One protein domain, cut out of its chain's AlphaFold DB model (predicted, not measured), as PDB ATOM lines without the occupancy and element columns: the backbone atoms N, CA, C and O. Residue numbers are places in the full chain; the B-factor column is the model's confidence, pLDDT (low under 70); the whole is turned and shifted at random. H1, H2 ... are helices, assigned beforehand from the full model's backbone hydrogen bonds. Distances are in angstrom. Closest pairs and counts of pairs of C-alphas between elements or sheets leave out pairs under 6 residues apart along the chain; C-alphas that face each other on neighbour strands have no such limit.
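Overview. This is residues 156 to 228 of the 303 residues of an uncharacterized protein of Rhizobium sp. MHM7A (UniProt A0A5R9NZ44). Three helices follow one another by contact: H4 bridges H1 and H3, meeting residues 162 to 166 of H1 with its last turn at a steep angle and making a corner with H3, while the short helix H2 and a long loop, residues 179 to 198, make up much of the other end. H1 begins at one end of the long axis, and the loop turns at the opposite end near Gly 183. The printed part has 73 residues with four named helices, in the order H1, H2, H3, H4, and no named strand; the class is all helix, though under half of the residues are in named elements. It is compact, with a radius of gyration of the C-alphas of 12.0 A, yet elongated, spanning 40 by 22 by 21 A.

Arrangement. H1, residues 156 to 168, touches H4, residues 211 to 218, with residues 162 to 166 alone; the closest C-alphas, of Asp 162 and Ile 217, are 5.3 A apart. Their lines stand at a steep tilt of 69 degrees, only just short of about perpendicular, and they run the same way. H2, residues 175 to 178, touches no helix. Residues 187 to 188 pair with residues 195 to 196, antiparallel. H3, residues 199 to 206, touches H4 at 85 degrees, about perpendicular; the closest C-alphas, of Asn 200 and Phe 211, are 5.5 A apart. H1 and H3 are apart. In H1, H3 and H4 every O i to N i+4 pair is within hydrogen-bond range; H2 is too short for such a pair.

Along the chain. H1 begins at C-alpha 156 (-37.144, 18.972, 91.906) and is 18.7 A long. H2 is 5.0 A long, H3 10.7 A and H4 10.6 A, the last ending at C-alpha 218 (-36.224, 5.714, 101.910).

Size, cuts and confidence. The C-alphas of Ala 156 and Gly 183, the two farthest apart, are 40.9 A from each other. The printed part has no cut. The link from H2 to H3 is long, with 20 residues. The mean pLDDT of the printed part is 90.9, and no printed residue is under 70.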
ATOM      1  N   ALA A 156     -35.740  19.304  92.146       75.75
ATOM      2  CA  ALA A 156     -37.144  18.972  91.906       75.75
ATOM      3  C   ALA A 156     -37.299  17.705  91.048       75.75
ATOM      4  O   ALA A 156     -38.027  16.785  91.434       75.75
ATOM      5  N   ASP A 157     -36.548  17.608  89.952       85.31
ATOM      6  CA  ASP A 157     -36.580  16.451  89.052       85.31
ATOM      7  C   ASP A 157     -36.057  15.196  89.763       85.31
ATOM      8  O   ASP A 157     -36.592  14.092  89.615       85.31
ATOM      9  N   GLN A 158     -35.048  15.363  90.623       84.19
ATOM     10  CA  GLN A 158     -34.491  14.259  91.397       84.19
ATOM     11  C   GLN A 158     -35.486  13.718  92.433       84.19
ATOM     12  O   GLN A 158     -35.577  12.504  92.637       84.19
ATOM     13  N   ALA A 159     -36.279  14.590  93.063       87.62
ATOM     14  CA  ALA A 159     -37.332  14.174  93.985       87.62
ATOM     15  C   ALA A 159     -38.437  13.372  93.274       87.62
ATOM     16  O   ALA A 159     -38.939  12.382  93.827       87.62
ATOM     17  N   GLU A 160     -38.785  13.747  92.038       88.19
ATOM     18  CA  GLU A 160     -39.715  12.978  91.211       88.19
ATOM     19  C   GLU A 160     -39.157  11.592  90.883       88.19
ATOM     20  O   GLU A 160     -39.845  10.594  91.128       88.19
ATOM     21  N   LEU A 161     -37.897  11.504  90.441       89.06
ATOM     22  CA  LEU A 161     -37.210  10.235  90.172       89.06
ATOM     23  C   LEU A 161     -37.153   9.330  91.410       89.06
ATOM     24  O   LEU A 161     -37.473   8.141  91.330       89.06
ATOM     25  N   ASP A 162     -36.830   9.886  92.576       90.19
ATOM     26  CA  ASP A 162     -36.779   9.154  93.844       90.19
ATOM     27  C   ASP A 162     -38.167   8.662  94.285       90.19
ATOM     28  O   ASP A 162     -38.326   7.569  94.846       90.19
ATOM     29  N   SER A 163     -39.209   9.465  94.049       90.12
ATOM     30  CA  SER A 163     -40.593   9.074  94.319       90.12
ATOM     31  C   SER A 163     -41.065   7.973  93.360       90.12
ATOM     32  O   SER A 163     -41.681   6.998  93.800       90.12
ATOM     33  N   ALA A 164     -40.705   8.057  92.078       91.38
ATOM     34  CA  ALA A 164     -40.984   7.035  91.076       91.38
ATOM     35  C   ALA A 164     -40.248   5.726  91.400       91.38
ATOM     36  O   ALA A 164     -40.836   4.643  91.311       91.38
ATOM     37  N   PHE A 165     -38.995   5.815  91.858       92.25
ATOM     38  CA  PHE A 165     -38.225   4.662  92.312       92.25
ATOM     39  C   PHE A 165     -38.889   3.984  93.514       92.25
ATOM     40  O   PHE A 165     -39.082   2.770  93.487       92.25
ATOM     41  N   ARG A 166     -39.311   4.749  94.533       91.06
ATOM     42  CA  ARG A 166     -40.064   4.226  95.691       91.06
ATOM     43  C   ARG A 166     -41.356   3.522  95.297       91.06
ATOM     44  O   ARG A 166     -41.667   2.476  95.857       91.06
ATOM     45  N   ARG A 167     -42.108   4.091  94.351       91.12
ATOM     46  CA  ARG A 167     -43.360   3.496  93.856       91.12
ATOM     47  C   ARG A 167     -43.106   2.146  93.187       91.12
ATOM     48  O   ARG A 167     -43.868   1.212  93.404       91.12
ATOM     49  N   ARG A 168     -42.023   2.031  92.411       92.56
ATOM     50  CA  ARG A 168     -41.625   0.776  91.754       92.56
ATOM     51  C   ARG A 168     -41.026  -0.235  92.734       92.56
ATOM     52  O   ARG A 168     -41.228  -1.433  92.576       92.56
ATOM     53  N   ASN A 169     -40.299   0.251  93.737       92.69
ATOM     54  CA  ASN A 169     -39.549  -0.542  94.703       92.69
ATOM     55  C   ASN A 169     -39.941  -0.170  96.144       92.69
ATOM     56  O   ASN A 169     -39.195   0.554  96.823       92.69
ATOM     57  N   PRO A 170     -41.089  -0.667  96.641       92.06
ATOM     58  CA  PRO A 170     -41.495  -0.427  98.018       92.06
ATOM     59  C   PRO A 170     -40.511  -1.073  99.002       92.06
ATOM     60  O   PRO A 170     -39.901  -2.108  98.718       92.06
ATOM     61  N   ALA A 171     -40.362  -0.467 100.182       93.19
ATOM     62  CA  ALA A 171     -39.496  -1.004 101.227       93.19
ATOM     63  C   ALA A 171     -40.039  -2.348 101.738       93.19
ATOM     64  O   ALA A 171     -41.131  -2.418 102.298       93.19
ATOM     65  N   LYS A 172     -39.257  -3.420 101.582       92.50
ATOM     66  CA  LYS A 172     -39.631  -4.780 102.006       92.50
ATOM     67  C   LYS A 172     -39.432  -5.029 103.498       92.50
ATOM     68  O   LYS A 172     -39.998  -5.971 104.044       92.50
ATOM     69  N   CYS A 173     -38.593  -4.234 104.158       91.00
ATOM     70  CA  CYS A 173     -38.337  -4.353 105.587       91.00
ATOM     71  C   CYS A 173     -38.299  -2.986 106.265       91.00
ATOM     72  O   CYS A 173     -38.006  -1.959 105.654       91.00
ATOM     73  N   THR A 174     -38.595  -2.986 107.561       94.31
ATOM     74  CA  THR A 174     -38.514  -1.778 108.386       94.31
ATOM     75  C   THR A 174     -37.061  -1.444 108.731       94.31
ATOM     76  O   THR A 174     -36.201  -2.324 108.794       94.31
ATOM     77  N   ILE A 175     -36.787  -0.177 109.057       92.19
ATOM     78  CA  ILE A 175     -35.449   0.298 109.458       92.19
ATOM     79  C   ILE A 175     -34.894  -0.525 110.637       92.19
ATOM     80  O   ILE A 175     -33.735  -0.940 110.627       92.19
ATOM     81  N   LYS A 176     -35.740  -0.842 111.626       91.75
ATOM     82  CA  LYS A 176     -35.358  -1.658 112.792       91.75
ATOM     83  C   LYS A 176     -35.011  -3.096 112.405       91.75
ATOM     84  O   LYS A 176     -34.039  -3.650 112.908       91.75
ATOM     85  N   GLN A 177     -35.780  -3.703 111.499       91.31
ATOM     86  CA  GLN A 177     -35.493  -5.050 110.992       91.31
ATOM     87  C   GLN A 177     -34.216  -5.083 110.152       91.31
ATOM     88  O   GLN A 177     -33.471  -6.059 110.201       91.31
ATOM     89  N   SER A 178     -33.946  -4.006 109.419       90.88
ATOM     90  CA  SER A 178     -32.754  -3.869 108.596       90.88
ATOM     91  C   SER A 178     -31.457  -3.954 109.408       90.88
ATOM     92  O   SER A 178     -30.510  -4.642 109.019       90.88
ATOM     93  N   LEU A 179     -31.462  -3.314 110.579       90.56
ATOM     94  CA  LEU A 179     -30.340  -3.251 111.515       90.56
ATOM     95  C   LEU A 179     -30.273  -4.428 112.491       90.56
ATOM     96  O   LEU A 179     -29.307  -4.531 113.247       90.56
ATOM     97  N   LYS A 180     -31.282  -5.302 112.501       87.94
ATOM     98  CA  LYS A 180     -31.356  -6.403 113.458       87.94
ATOM     99  C   LYS A 180     -30.189  -7.371 113.258       87.94
ATOM    100  O   LYS A 180     -29.967  -7.897 112.167       87.94
ATOM    101  N   ASP A 181     -29.485  -7.651 114.350       77.94
ATOM    102  CA  ASP A 181     -28.389  -8.610 114.370       77.94
ATOM    103  C   ASP A 181     -28.914 -10.047 114.301       77.94
ATOM    104  O   ASP A 181     -29.202 -10.693 115.304       77.94
ATOM    105  N   THR A 182     -28.981 -10.594 113.091       75.06
ATOM    106  CA  THR A 182     -29.343 -12.002 112.853       75.06
ATOM    107  C   THR A 182     -28.128 -12.939 113.017       75.06
ATOM    108  O   THR A 182     -28.003 -13.948 112.338       75.06
ATOM    109  N   GLY A 183     -27.150 -12.581 113.858       79.81
ATOM    110  CA  GLY A 183     -25.973 -13.407 114.171       79.81
ATOM    111  C   GLY A 183     -24.875 -13.477 113.096       79.81
ATOM    112  O   GLY A 183     -23.698 -13.538 113.446       79.81
ATOM    113  N   ASP A 184     -25.205 -13.364 111.809       82.88
ATOM    114  CA  ASP A 184     -24.240 -13.568 110.707       82.88
ATOM    115  C   ASP A 184     -23.371 -12.343 110.368       82.88
ATOM    116  O   ASP A 184     -22.627 -12.357 109.388       82.88
ATOM    117  N   GLY A 185     -23.488 -11.249 111.129       88.25
ATOM    118  CA  GLY A 185     -22.745 -10.011 110.863       88.25
ATOM    119  C   GLY A 185     -23.128  -9.332 109.545       88.25
ATOM    120  O   GLY A 185     -22.294  -8.692 108.911       88.25
ATOM    121  N   LYS A 186     -24.386  -9.492 109.126       92.44
ATOM    122  CA  LYS A 186     -24.973  -8.926 107.905       92.44
ATOM    123  C   LYS A 186     -26.191  -8.087 108.276       92.44
ATOM    124  O   LYS A 186     -26.917  -8.471 109.186       92.44
ATOM    125  N   MET A 187     -26.424  -7.006 107.538       92.69
ATOM    126  CA  MET A 187     -27.650  -6.205 107.618       92.69
ATOM    127  C   MET A 187     -28.567  -6.541 106.446       92.69
ATOM    128  O   MET A 187     -28.123  -7.160 105.480       92.69
ATOM    129  N   THR A 188     -29.824  -6.126 106.499       94.50
ATOM    130  CA  THR A 188     -30.777  -6.369 105.406       94.50
ATOM    131  C   THR A 188     -30.868  -5.138 104.493       94.50
ATOM    132  O   THR A 188     -30.673  -4.020 104.941       94.50
ATOM    133  N   CYS A 189     -31.094  -5.307 103.192       94.00
ATOM    134  CA  CYS A 189     -31.384  -4.191 102.281       94.00
ATOM    135  C   CYS A 189     -32.896  -3.907 102.265       94.00
ATOM    136  O   CYS A 189     -33.672  -4.860 102.197       94.00
ATOM    137  N   LEU A 190     -33.317  -2.636 102.271       94.31
ATOM    138  CA  LEU A 190     -34.736  -2.249 102.272       94.31
ATOM    139  C   LEU A 190     -35.409  -2.499 100.917       94.31
ATOM    140  O   LEU A 190     -36.582  -2.853 100.901       94.31
ATOM    141  N   ILE A 191     -34.678  -2.389  99.803       92.81
ATOM    142  CA  ILE A 191     -35.225  -2.657  98.459       92.81
ATOM    143  C   ILE A 191     -35.519  -4.153  98.284       92.81
ATOM    144  O   ILE A 191     -36.589  -4.568  97.847       92.81
ATOM    145  N   ASP A 192     -34.541  -4.991  98.631       92.12
ATOM    146  CA  ASP A 192     -34.553  -6.410  98.273       92.12
ATOM    147  C   ASP A 192     -34.944  -7.357  99.401       92.12
ATOM    148  O   ASP A 192     -35.333  -8.490  99.124       92.12
ATOM    149  N   GLY A 193     -34.780  -6.952 100.660       92.19
ATOM    150  CA  GLY A 193     -34.827  -7.870 101.799       92.19
ATOM    151  C   GLY A 193     -33.616  -8.815 101.877       92.19
ATOM    152  O   GLY A 193     -33.588  -9.730 102.698       92.19
ATOM    153  N   LYS A 194     -32.591  -8.628 101.033       92.00
ATOM    154  CA  LYS A 194     -31.392  -9.480 101.020       92.00
ATOM    155  C   LYS A 194     -30.410  -9.085 102.113       92.00
ATOM    156  O   LYS A 194     -30.224  -7.909 102.415       92.00
ATOM    157  N   ARG A 195     -29.731 -10.090 102.669       93.44
ATOM    158  CA  ARG A 195     -28.745  -9.925 103.743       93.44
ATOM    159  C   ARG A 195     -27.367  -9.643 103.154       93.44
ATOM    160  O   ARG A 195     -26.783 -10.498 102.491       93.44
ATOM    161  N   VAL A 196     -26.839  -8.457 103.423       92.81
ATOM    162  CA  VAL A 196     -25.609  -7.917 102.842       92.81
ATOM    163  C   VAL A 196     -24.581  -7.599 103.926       92.81
ATOM    164  O   VAL A 196     -24.911  -7.171 105.032       92.81
ATOM    165  N   SER A 197     -23.306  -7.826 103.614       91.06
ATOM    166  CA  SER A 197     -22.190  -7.482 104.503       91.06
ATOM    167  C   SER A 197     -21.826  -6.000 104.435       91.06
ATOM    168  O   SER A 197     -21.458  -5.420 105.447       91.06
ATOM    169  N   PHE A 198     -21.949  -5.378 103.261       92.88
ATOM    170  CA  PHE A 198     -21.710  -3.951 103.054       92.88
ATOM    171  C   PHE A 198     -22.810  -3.378 102.177       92.88
ATOM    172  O   PHE A 198     -22.930  -3.762 101.012       92.88
ATOM    173  N   LEU A 199     -23.584  -2.447 102.728       93.12
ATOM    174  CA  LEU A 199     -24.734  -1.894 102.027       93.12
ATOM    175  C   LEU A 199     -24.298  -1.043 100.832       93.12
ATOM    176  O   LEU A 199     -24.758  -1.281  99.725       93.12
ATOM    177  N   ASN A 200     -23.323  -0.147 101.019       93.12
ATOM    178  CA  ASN A 200     -22.852   0.747  99.955       93.12
ATOM    179  C   ASN A 200     -22.369  -0.021  98.704       93.12
ATOM    180  O   ASN A 200     -22.831   0.222  97.594       93.12
ATOM    181  N   SER A 201     -21.515  -1.041  98.872       94.25
ATOM    182  CA  SER A 201     -21.047  -1.836  97.723       94.25
ATOM    183  C   SER A 201     -22.175  -2.619  97.043       94.25
ATOM    184  O   SER A 201     -22.106  -2.853  95.838       94.25
ATOM    185  N   TYR A 202     -23.189  -3.049  97.797       95.06
ATOM    186  CA  TYR A 202     -24.348  -3.733  97.236       95.06
ATOM    187  C   TYR A 202     -25.226  -2.773  96.420       95.06
ATOM    188  O   TYR A 202     -25.640  -3.131  95.320       95.06
ATOM    189  N   LEU A 203     -25.452  -1.556  96.920       94.12
ATOM    190  CA  LEU A 203     -26.211  -0.514  96.225       94.12
ATOM    191  C   LEU A 203     -25.544  -0.127  94.903       94.12
ATOM    192  O   LEU A 203     -26.173  -0.219  93.855       94.12
ATOM    193  N   GLN A 204     -24.241   0.155  94.927       93.00
ATOM    194  CA  GLN A 204     -23.492   0.511  93.719       93.00
ATOM    195  C   GLN A 204     -23.515  -0.590  92.650       93.00
ATOM    196  O   GLN A 204     -23.572  -0.295  91.462       93.00
ATOM    197  N   LYS A 205     -23.463  -1.868  93.050       94.06
ATOM    198  CA  LYS A 205     -23.393  -2.994  92.102       94.06
ATOM    199  C   LYS A 205     -24.732  -3.372  91.484       94.06
ATOM    200  O   LYS A 205     -24.743  -3.778  90.331       94.06
ATOM    201  N   ASN A 206     -25.817  -3.323  92.253       92.75
ATOM    202  CA  ASN A 206     -27.127  -3.781  91.773       92.75
ATOM    203  C   ASN A 206     -27.998  -2.634  91.268       92.75
ATOM    204  O   ASN A 206     -28.829  -2.849  90.397       92.75
ATOM    205  N   TYR A 207     -27.815  -1.440  91.829       90.81
ATOM    206  CA  TYR A 207     -28.685  -0.298  91.586       90.81
ATOM    207  C   TYR A 207     -27.955   0.927  91.039       90.81
ATOM    208  O   TYR A 207     -28.614   1.888  90.669       90.81
ATOM    209  N   GLY A 208     -26.617   0.938  91.032       92.31
ATOM    210  CA  GLY A 208     -25.842   2.094  90.573       92.31
ATOM    211  C   GLY A 208     -26.007   3.357  91.429       92.31
ATOM    212  O   GLY A 208     -25.530   4.411  91.029       92.31
ATOM    213  N   MET A 209     -26.656   3.267  92.596       90.38
ATOM    214  CA  MET A 209     -26.947   4.411  93.469       90.38
ATOM    215  C   MET A 209     -25.940   4.539  94.618       90.38
ATOM    216  O   MET A 209     -25.340   3.547  95.059       90.38
ATOM    217  N   SER A 210     -25.776   5.760  95.130       92.94
ATOM    218  CA  SER A 210     -24.994   6.017  96.336       92.94
ATOM    219  C   SER A 210     -25.796   5.687  97.604       92.94
ATOM    220  O   SER A 210     -27.010   5.475  97.581       92.94
ATOM    221  N   PHE A 211     -25.110   5.620  98.747       92.88
ATOM    222  CA  PHE A 211     -25.791   5.453 100.033       92.88
ATOM    223  C   PHE A 211     -26.638   6.680 100.409       92.88
ATOM    224  O   PHE A 211     -27.665   6.526 101.065       92.88
ATOM    225  N   GLU A 212     -26.227   7.871  99.977       92.19
ATOM    226  CA  GLU A 212     -26.947   9.116 100.222       92.19
ATOM    227  C   GLU A 212     -28.283   9.125  99.477       92.19
ATOM    228  O   GLU A 212     -29.325   9.288 100.109       92.19
ATOM    229  N   ASP A 213     -28.278   8.788  98.183       92.38
ATOM    230  CA  ASP A 213     -29.510   8.646  97.393       92.38
ATOM    231  C   ASP A 213     -30.449   7.620  98.030       92.38
ATOM    232  O   ASP A 213     -31.627   7.878  98.240       92.38
ATOM    233  N   TYR A 214     -29.913   6.469  98.439       93.62
ATOM    234  CA  TYR A 214     -30.693   5.444  99.124       93.62
ATOM    235  C   TYR A 214     -31.328   5.948 100.430       93.62
ATOM    236  O   TYR A 214     -32.482   5.628 100.729       93.62
ATOM    237  N   SER A 215     -30.593   6.746 101.210       92.88
ATOM    238  CA  SER A 215     -31.113   7.345 102.440       92.88
ATOM    239  C   SER A 215     -32.195   8.393 102.167       92.88
ATOM    240  O   SER A 215     -33.200   8.403 102.877       92.88
ATOM    241  N   ARG A 216     -32.050   9.190 101.100       92.31
ATOM    242  CA  ARG A 216     -33.028  10.191 100.646       92.31
ATOM    243  C   ARG A 216     -34.312   9.534 100.136       92.31
ATOM    244  O   ARG A 216     -35.406   9.892 100.571       92.31
ATOM    245  N   ILE A 217     -34.176   8.502  99.300       92.69
ATOM    246  CA  ILE A 217     -35.281   7.705  98.754       92.69
ATOM    247  C   ILE A 217     -36.098   7.096  99.896       92.69
ATOM    248  O   ILE A 217     -37.313   7.247  99.930       92.69
ATOM    249  N   TYR A 218     -35.477   6.432 100.867       92.81
ATOM    250  CA  TYR A 218     -36.224   5.714 101.910       92.81
ATOM    251  C   TYR A 218     -36.435   6.505 103.211       92.81
ATOM    252  O   TYR A 218     -37.038   5.972 104.142       92.81
ATOM    253  N   GLY A 219     -35.979   7.760 103.287       92.31
ATOM    254  CA  GLY A 219     -36.117   8.608 104.476       92.31
ATOM    255  C   GLY A 219     -35.381   8.048 105.697       92.31
ATOM    256  O   GLY A 219     -35.938   8.002 106.795       92.31
ATOM    257  N   LEU A 220     -34.157   7.544 105.508       92.38
ATOM    258  CA  LEU A 220     -33.373   6.975 106.605       92.38
ATOM    259  C   LEU A 220     -32.792   8.084 107.498       92.38
ATOM    260  O   LEU A 220     -32.394   9.132 106.991       92.38
ATOM    261  N   PRO A 221     -32.652   7.836 108.813       92.25
ATOM    262  CA  PRO A 221     -31.914   8.725 109.703       92.25
ATOM    263  C   PRO A 221     -30.459   8.899 109.253       92.25
ATOM    264  O   PRO A 221     -29.841   7.943 108.777       92.25
ATOM    265  N   ALA A 222     -29.880  10.075 109.505       89.25
ATOM    266  CA  ALA A 222     -28.470  10.358 109.217       89.25
ATOM    267  C   ALA A 222     -27.504   9.389 109.934       89.25
ATOM    268  O   ALA A 222     -26.458   9.032 109.398       89.25
ATOM    269  N   ASP A 223     -27.895   8.888 111.109       90.44
ATOM    270  CA  ASP A 223     -27.113   7.928 111.900       90.44
ATOM    271  C   ASP A 223     -27.180   6.482 111.380       90.44
ATOM    272  O   ASP A 223     -26.664   5.553 112.016       90.44
ATOM    273  N   TYR A 224     -27.826   6.240 110.235       92.00
ATOM    274  CA  TYR A 224     -27.965   4.893 109.711       92.00
ATOM    275  C   TYR A 224     -26.610   4.336 109.234       92.00
ATOM    276  O   TYR A 224     -25.961   4.892 108.344       92.00
ATOM    277  N   PRO A 225     -26.146   3.196 109.775       91.31
ATOM    278  CA  PRO A 225     -24.836   2.678 109.435       91.31
ATOM    279  C   PRO A 225     -24.822   2.027 108.045       91.31
ATOM    280  O   PRO A 225     -25.659   1.202 107.700       91.31
ATOM    281  N   THR A 226     -23.766   2.292 107.276       92.12
ATOM    282  CA  THR A 226     -23.477   1.605 105.998       92.12
ATOM    283  C   THR A 226     -22.985   0.165 106.167       92.12
ATOM    284  O   THR A 226     -22.940  -0.614 105.209       92.12
ATOM    285  N   THR A 227     -22.552  -0.184 107.379       92.44
ATOM    286  CA  THR A 227     -21.907  -1.457 107.713       92.44
ATOM    287  C   THR A 227     -22.574  -2.074 108.944       92.44
ATOM    288  O   THR A 227     -22.888  -1.327 109.871       92.44
ATOM    289  N   PRO A 228     -22.782  -3.401 108.995       91.75
ATOM    290  CA  PRO A 228     -23.508  -4.051 110.080       91.75
ATOM    291  C   PRO A 228     -22.877  -3.780 111.454       91.75
ATOM    292  O   PRO A 228     -21.643  -3.736 111.560       91.75
TER     293      PRO A 228